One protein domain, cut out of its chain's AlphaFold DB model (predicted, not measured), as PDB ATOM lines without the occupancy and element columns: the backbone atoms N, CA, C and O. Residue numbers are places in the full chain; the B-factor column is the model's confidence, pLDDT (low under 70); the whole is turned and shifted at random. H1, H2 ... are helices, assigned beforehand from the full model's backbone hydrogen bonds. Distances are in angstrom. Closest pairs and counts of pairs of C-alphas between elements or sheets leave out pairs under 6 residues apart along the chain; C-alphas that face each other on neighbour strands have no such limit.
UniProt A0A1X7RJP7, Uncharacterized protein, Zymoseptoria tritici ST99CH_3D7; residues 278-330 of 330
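Overview. This is residues 278 to 330 of the 330 residues of an uncharacterized protein of Zymoseptoria tritici ST99CH_3D7 (UniProt A0A1X7RJP7). One long helix, H1, has three short helices over one side of it: H2 and H4 pack on H1, and H3 lies beyond them, packed on H2 and away from H1. From H1 the link of residues 295 to 304 turns back past the helix's end, and the chain then runs out through H2 to H3 and returns to H1 with H4. The printed part has 53 residues with four named helices, in the order H1, H2, H3, H4, and no named strand; the class is all helix. The whole is compact, with a radius of gyration of the C-alphas of 10.3 A, and the C-alphas span 32 by 25 by 18 A.

Along the chain. The printed part begins at Asp 278, with its C-alpha at (-42.946, -3.157, -33.918). H1, residues 281 to 294, measures 20.5 A from first to last C-alpha, from C-alpha 281 at (-36.043, -10.514, -34.818) to C-alpha 294 at (-28.910, -8.490, -15.726). H2 holds residues 305 to 310 and measures 8.5 A. H3, residues 315 to 319, measures 6.2 A. H4, residues 324 to 327, measures 5.2 A and ends with C-alpha 327 at (-28.110, -4.043, -23.536).

Arrangement. H1 touches H2 with residues 288 to 293 alone; the closest C-alphas are those of Ala 289 and Val 307, 5.7 A apart. The two form a helical hairpin, running opposite ways at a steep tilt of 37 degrees, only just beyond shallow. H1 also touches H4, where the C-alphas of Arg 290 and Ile 327 are the closest, at 4.2 A. H2 and H4 are near each other, with 6 pairs of C-alphas within 10 A. H2 touches H3, with the C-alphas of Ala 308 and Leu 318 the closest at 6.2 A. H3 and H4 are close but not clearly touching; their closest C-alphas, those of Leu 318 and Asp 324, are 7.7 A apart. H1 and H3 are apart. In H1, H2 and H3 every O i to N i+4 pair is within hydrogen-bond range; H4 is too short for such a pair, and its one O i to N i+3 pair is within range.

Size, cuts and confidence. The two C-alphas farthest apart are those of Asp 278 and Lys 298, at 33.1 A. The printed part has no cut and ends at Asn 330, the chain's last residue. The links from H2 to H3 and from H3 to H4 are tight, with 4 residues each; the link from H1 to H2 is short, with 10 residues. The mean pLDDT of the printed part is 82.9; residues 296 to 299 and 329 to 330 are under 70.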
ATOM      1  N   ASP A 278     -43.506  -2.373 -32.812       80.25
ATOM      2  CA  ASP A 278     -42.946  -3.157 -33.918       80.25
ATOM      3  C   ASP A 278     -41.794  -4.032 -33.398       80.25
ATOM      4  O   ASP A 278     -40.699  -3.531 -33.111       80.25
ATOM      5  N   LEU A 279     -42.027  -5.340 -33.267       83.69
ATOM      6  CA  LEU A 279     -41.039  -6.280 -32.744       83.69
ATOM      7  C   LEU A 279     -40.291  -6.952 -33.887       83.69
ATOM      8  O   LEU A 279     -40.812  -7.802 -34.608       83.69
ATOM      9  N   ARG A 280     -38.994  -6.663 -33.998       86.56
ATOM     10  CA  ARG A 280     -38.136  -7.316 -34.991       86.56
ATOM     11  C   ARG A 280     -37.402  -8.496 -34.375       86.56
ATOM     12  O   ARG A 280     -37.097  -8.528 -33.183       86.56
ATOM     13  N   THR A 281     -36.975  -9.436 -35.220       84.50
ATOM     14  CA  THR A 281     -36.043 -10.514 -34.818       84.50
ATOM     15  C   THR A 281     -34.784  -9.975 -34.121       84.50
ATOM     16  O   THR A 281     -34.209 -10.628 -33.248       84.50
ATOM     17  N   HIS A 282     -34.361  -8.761 -34.478       86.00
ATOM     18  CA  HIS A 282     -33.246  -8.071 -33.842       86.00
ATOM     19  C   HIS A 282     -33.514  -7.715 -32.370       86.00
ATOM     20  O   HIS A 282     -32.589  -7.765 -31.557       86.00
ATOM     21  N   ASP A 283     -34.750  -7.388 -32.003       86.06
ATOM     22  CA  ASP A 283     -35.100  -6.988 -30.640       86.06
ATOM     23  C   ASP A 283     -35.109  -8.186 -29.691       86.06
ATOM     24  O   ASP A 283     -34.608  -8.075 -28.578       86.06
ATOM     25  N   VAL A 284     -35.477  -9.377 -30.175       84.62
ATOM     26  CA  VAL A 284     -35.280 -10.641 -29.434       84.62
ATOM     27  C   VAL A 284     -33.800 -10.853 -29.089       84.62
ATOM     28  O   VAL A 284     -33.443 -11.294 -27.996       84.62
ATOM     29  N   ARG A 285     -32.892 -10.509 -30.013       85.81
ATOM     30  CA  ARG A 285     -31.442 -10.603 -29.775       85.81
ATOM     31  C   ARG A 285     -30.950  -9.544 -28.785       85.81
ATOM     32  O   ARG A 285     -30.048  -9.852 -28.007       85.81
ATOM     33  N   ARG A 286     -31.514  -8.334 -28.805       88.75
ATOM     34  CA  ARG A 286     -31.247  -7.289 -27.799       88.75
ATOM     35  C   ARG A 286     -31.716  -7.725 -26.422       88.75
ATOM     36  O   ARG A 286     -30.925  -7.700 -25.487       88.75
ATOM     37  N   ASP A 287     -32.935  -8.235 -26.320       86.00
ATOM     38  CA  ASP A 287     -33.501  -8.694 -25.055       86.00
ATOM     39  C   ASP A 287     -32.680  -9.839 -24.450       86.00
ATOM     40  O   ASP A 287     -32.315  -9.803 -23.277       86.00
ATOM     41  N   LYS A 288     -32.215 -10.781 -25.280       85.00
ATOM     42  CA  LYS A 288     -31.254 -11.808 -24.850       85.00
ATOM     43  C   LYS A 288     -29.970 -11.205 -24.265       85.00
ATOM     44  O   LYS A 288     -29.467 -11.694 -23.248       85.00
ATOM     45  N   ALA A 289     -29.415 -10.172 -24.903       87.56
ATOM     46  CA  ALA A 289     -28.222  -9.478 -24.412       87.56
ATOM     47  C   ALA A 289     -28.499  -8.795 -23.070       87.56
ATOM     48  O   ALA A 289     -27.746  -8.988 -22.112       87.56
ATOM     49  N   ARG A 290     -29.604  -8.046 -23.001       87.62
ATOM     50  CA  ARG A 290     -30.050  -7.315 -21.818       87.62
ATOM     51  C   ARG A 290     -30.299  -8.263 -20.655       87.62
ATOM     52  O   ARG A 290     -29.685  -8.082 -19.607       87.62
ATOM     53  N   GLY A 291     -31.092  -9.312 -20.847       84.88
ATOM     54  CA  GLY A 291     -31.343 -10.341 -19.841       84.88
ATOM     55  C   GLY A 291     -30.038 -10.931 -19.313       84.88
ATOM     56  O   GLY A 291     -29.798 -10.927 -18.112       84.88
ATOM     57  N   THR A 292     -29.117 -11.312 -20.201       85.50
ATOM     58  CA  THR A 292     -27.798 -11.855 -19.819       85.50
ATOM     59  C   THR A 292     -26.932 -10.866 -19.026       85.50
ATOM     60  O   THR A 292     -26.151 -11.266 -18.151       85.50
ATOM     61  N   ALA A 293     -27.022  -9.576 -19.338       86.00
ATOM     62  CA  ALA A 293     -26.321  -8.527 -18.605       86.00
ATOM     63  C   ALA A 293     -26.907  -8.311 -17.197       86.00
ATOM     64  O   ALA A 293     -26.182  -7.868 -16.308       86.00
ATOM     65  N   HIS A 294     -28.176  -8.672 -16.983       84.75
ATOM     66  CA  HIS A 294     -28.910  -8.490 -15.726       84.75
ATOM     67  C   HIS A 294     -29.127  -9.786 -14.922       84.75
ATOM     68  O   HIS A 294     -29.684  -9.740 -13.826       84.75
ATOM     69  N   ILE A 295     -28.667 -10.946 -15.407       83.31
ATOM     70  CA  ILE A 295     -28.589 -12.168 -14.589       83.31
ATOM     71  C   ILE A 295     -27.712 -11.871 -13.368       83.31
ATOM     72  O   ILE A 295     -26.637 -11.308 -13.554       83.31
ATOM     73  N   LYS A 296     -28.164 -12.273 -12.164       67.81
ATOM     74  CA  LYS A 296     -27.539 -12.074 -10.834       67.81
ATOM     75  C   LYS A 296     -26.001 -12.084 -10.873       67.81
ATOM     76  O   LYS A 296     -25.356 -13.102 -10.634       67.81
ATOM     77  N   LYS A 297     -25.418 -10.928 -11.168       66.50
ATOM     78  CA  LYS A 297     -23.979 -10.671 -11.235       66.50
ATOM     79  C   LYS A 297     -23.643  -9.611 -10.200       66.50
ATOM     80  O   LYS A 297     -24.509  -8.843  -9.794       66.50
ATOM     81  N   LYS A 298     -22.364  -9.541  -9.815       66.25
ATOM     82  CA  LYS A 298     -21.856  -8.497  -8.909       66.25
ATOM     83  C   LYS A 298     -22.123  -7.080  -9.436       66.25
ATOM     84  O   LYS A 298     -22.275  -6.169  -8.638       66.25
ATOM     85  N   VAL A 299     -22.188  -6.907 -10.761       69.19
ATOM     86  CA  VAL A 299     -22.517  -5.638 -11.420       69.19
ATOM     87  C   VAL A 299     -23.516  -5.909 -12.545       69.19
ATOM     88  O   VAL A 299     -23.271  -6.768 -13.398       69.19
ATOM     89  N   LEU A 300     -24.652  -5.214 -12.511       81.94
ATOM     90  CA  LEU A 300     -25.769  -5.389 -13.441       81.94
ATOM     91  C   LEU A 300     -25.634  -4.464 -14.653       81.94
ATOM     92  O   LEU A 300     -25.069  -3.378 -14.554       81.94
ATOM     93  N   GLY A 301     -26.158  -4.902 -15.799       76.69
ATOM     94  CA  GLY A 301     -26.254  -4.073 -17.005       76.69
ATOM     95  C   GLY A 301     -24.918  -3.799 -17.699       76.69
ATOM     96  O   GLY A 301     -24.865  -3.011 -18.636       76.69
ATOM     97  N   VAL A 302     -23.832  -4.457 -17.282       82.44
ATOM     98  CA  VAL A 302     -22.503  -4.198 -17.843       82.44
ATOM     99  C   VAL A 302     -22.216  -5.110 -19.041       82.44
ATOM    100  O   VAL A 302     -22.329  -6.344 -18.928       82.44
ATOM    101  N   PRO A 303     -21.782  -4.539 -20.181       82.88
ATOM    102  CA  PRO A 303     -21.270  -5.306 -21.306       82.88
ATOM    103  C   PRO A 303     -20.019  -6.081 -20.893       82.88
ATOM    104  O   PRO A 303     -19.070  -5.554 -20.323       82.88
ATOM    105  N   ASN A 304     -20.004  -7.377 -21.175       87.12
ATOM    106  CA  ASN A 304     -18.854  -8.234 -20.908       87.12
ATOM    107  C   ASN A 304     -18.733  -9.297 -22.000       87.12
ATOM    108  O   ASN A 304     -19.622  -9.461 -22.840       87.12
ATOM    109  N   ARG A 305     -17.630 -10.049 -21.969       87.25
ATOM    110  CA  ARG A 305     -17.358 -11.115 -22.945       87.25
ATOM    111  C   ARG A 305     -18.465 -12.169 -22.996       87.25
ATOM    112  O   ARG A 305     -18.764 -12.660 -24.075       87.25
ATOM    113  N   ILE A 306     -19.107 -12.476 -21.868       85.19
ATOM    114  CA  ILE A 306     -20.208 -13.450 -21.811       85.19
ATOM    115  C   ILE A 306     -21.422 -12.922 -22.585       85.19
ATOM    116  O   ILE A 306     -21.954 -13.630 -23.439       85.19
ATOM    117  N   VAL A 307     -21.824 -11.668 -22.344       86.50
ATOM    118  CA  VAL A 307     -22.930 -11.019 -23.071       86.50
ATOM    119  C   VAL A 307     -22.605 -10.935 -24.561       86.50
ATOM    120  O   VAL A 307     -23.417 -11.356 -25.383       86.50
ATOM    121  N   ALA A 308     -21.396 -10.478 -24.908       87.06
ATOM    122  CA  ALA A 308     -20.930 -10.388 -26.288       87.06
ATOM    123  C   ALA A 308     -20.982 -11.750 -27.000       87.06
ATOM    124  O   ALA A 308     -21.575 -11.859 -28.072       87.06
ATOM    125  N   ASN A 309     -20.450 -12.807 -26.383       85.06
ATOM    126  CA  ASN A 309     -20.459 -14.157 -26.948       85.06
ATOM    127  C   ASN A 309     -21.884 -14.688 -27.154       85.06
ATOM    128  O   ASN A 309     -22.182 -15.278 -28.193       85.06
ATOM    129  N   ILE A 310     -22.792 -14.436 -26.208       83.38
ATOM    130  CA  ILE A 310     -24.186 -14.904 -26.270       83.38
ATOM    131  C   ILE A 310     -24.958 -14.315 -27.454       83.38
ATOM    132  O   ILE A 310     -25.829 -14.995 -28.023       83.38
ATOM    133  N   VAL A 311     -24.627 -13.083 -27.843       85.75
ATOM    134  CA  VAL A 311     -25.142 -12.446 -29.058       85.75
ATOM    135  C   VAL A 311     -24.179 -12.535 -30.237       85.75
ATOM    136  O   VAL A 311     -24.423 -11.880 -31.238       85.75
ATOM    137  N   GLY A 312     -23.120 -13.343 -30.189       83.00
ATOM    138  CA  GLY A 312     -22.204 -13.555 -31.318       83.00
ATOM    139  C   GLY A 312     -21.404 -12.315 -31.739       83.00
ATOM    140  O   GLY A 312     -21.110 -12.143 -32.924       83.00
ATOM    141  N   HIS A 313     -21.097 -11.423 -30.802       87.56
ATOM    142  CA  HIS A 313     -20.180 -10.307 -31.006       87.56
ATOM    143  C   HIS A 313     -18.735 -10.748 -30.787       87.56
ATOM    144  O   HIS A 313     -18.425 -11.501 -29.868       87.56
ATOM    145  N   THR A 314     -17.835 -10.237 -31.623       86.88
ATOM    146  CA  THR A 314     -16.393 -10.423 -31.438       86.88
ATOM    147  C   THR A 314     -15.877  -9.535 -30.304       86.88
ATOM    148  O   THR A 314     -16.503  -8.533 -29.955       86.88
ATOM    149  N   VAL A 315     -14.683  -9.831 -29.780       87.12
ATOM    150  CA  VAL A 315     -14.006  -8.958 -28.798       87.12
ATOM    151  C   VAL A 315     -13.831  -7.539 -29.350       87.12
ATOM    152  O   VAL A 315     -14.029  -6.565 -28.636       87.12
ATOM    153  N   LYS A 316     -13.555  -7.411 -30.655       87.19
ATOM    154  CA  LYS A 316     -13.493  -6.108 -31.326       87.19
ATOM    155  C   LYS A 316     -14.826  -5.358 -31.261       87.19
ATOM    156  O   LYS A 316     -14.820  -4.163 -31.003       87.19
ATOM    157  N   ALA A 317     -15.947  -6.047 -31.489       85.25
ATOM    158  CA  ALA A 317     -17.277  -5.444 -31.414       85.25
ATOM    159  C   ALA A 317     -17.654  -5.044 -29.974       85.25
ATOM    160  O   ALA A 317     -18.291  -4.011 -29.777       85.25
ATOM    161  N   LEU A 318     -17.227  -5.827 -28.977       88.81
ATOM    162  CA  LEU A 318     -17.352  -5.461 -27.564       88.81
ATOM    163  C   LEU A 318     -16.575  -4.173 -27.261       88.81
ATOM    164  O   LEU A 318     -17.157  -3.228 -26.749       88.81
ATOM    165  N   ASN A 319     -15.298  -4.107 -27.645       87.81
ATOM    166  CA  ASN A 319     -14.451  -2.940 -27.380       87.81
ATOM    167  C   ASN A 319     -14.909  -1.678 -28.131       87.81
ATOM    168  O   ASN A 319     -14.582  -0.573 -27.719       87.81
ATOM    169  N   SER A 320     -15.653  -1.825 -29.232       87.50
ATOM    170  CA  SER A 320     -16.238  -0.702 -29.969       87.50
ATOM    171  C   SER A 320     -17.645  -0.312 -29.489       87.50
ATOM    172  O   SER A 320     -18.358   0.356 -30.233       87.50
ATOM    173  N   GLY A 321     -18.093  -0.792 -28.322       87.56
ATOM    174  CA  GLY A 321     -19.391  -0.443 -27.725       87.56
ATOM    175  C   GLY A 321     -20.621  -1.023 -28.438       87.56
ATOM    176  O   GLY A 321     -21.751  -0.620 -28.175       87.56
ATOM    177  N   VAL A 322     -20.457  -1.982 -29.360       88.69
ATOM    178  CA  VAL A 322     -21.600  -2.553 -30.105       88.69
ATOM    179  C   VAL A 322     -22.478  -3.398 -29.188       88.69
ATOM    180  O   VAL A 322     -23.691  -3.424 -29.358       88.69
ATOM    181  N   THR A 323     -21.885  -4.090 -28.214       87.69
ATOM    182  CA  THR A 323     -22.633  -4.880 -27.223       87.69
ATOM    183  C   THR A 323     -23.494  -3.990 -26.326       87.69
ATOM    184  O   THR A 323     -24.609  -4.374 -25.985       87.69
ATOM    185  N   ASP A 324     -23.024  -2.788 -26.016       86.88
ATOM    186  CA  ASP A 324     -23.681  -1.823 -25.130       86.88
ATOM    187  C   ASP A 324     -25.019  -1.390 -25.740       86.88
ATOM    188  O   ASP A 324     -26.062  -1.450 -25.091       86.88
ATOM    189  N   ASN A 325     -25.022  -1.139 -27.053       86.31
ATOM    190  CA  ASN A 325     -26.228  -0.835 -27.830       86.31
ATOM    191  C   ASN A 325     -27.280  -1.961 -27.825       86.31
ATOM    192  O   ASN A 325     -28.437  -1.721 -28.175       86.31
ATOM    193  N   TYR A 326     -26.893  -3.200 -27.499       87.12
ATOM    194  CA  TYR A 326     -27.832  -4.317 -27.366       87.12
ATOM    195  C   TYR A 326     -28.393  -4.454 -25.952       87.12
ATOM    196  O   TYR A 326     -29.506  -4.950 -25.806       87.12
ATOM    197  N   ILE A 327     -27.643  -4.043 -24.929       85.62
ATOM    198  CA  ILE A 327     -28.110  -4.043 -23.536       85.62
ATOM    199  C   ILE A 327     -29.083  -2.876 -23.314       85.62
ATOM    200  O   ILE A 327     -30.068  -3.037 -22.593       85.62
ATOM    201  N   GLY A 328     -28.837  -1.754 -23.997       78.56
ATOM    202  CA  GLY A 328     -29.544  -0.491 -23.812       78.56
ATOM    203  C   GLY A 328     -28.793   0.437 -22.858       78.56
ATOM    204  O   GLY A 328     -27.842   0.027 -22.192       78.56
ATOM    205  N   HIS A 329     -29.211   1.701 -22.814       59.06
ATOM    206  CA  HIS A 329     -28.745   2.633 -21.790       59.06
ATOM    207  C   HIS A 329     -29.467   2.325 -20.472       59.06
ATOM    208  O   HIS A 329     -30.680   2.100 -20.485       59.06
ATOM    209  N   ASN A 330     -28.708   2.263 -19.373       45.94
ATOM    210  CA  ASN A 330     -29.268   2.288 -18.018       45.94
ATOM    211  C   ASN A 330     -29.852   3.665 -17.713       45.94
ATOM    212  O   ASN A 330     -29.238   4.660 -18.166       45.94
TER     213      ASN A 330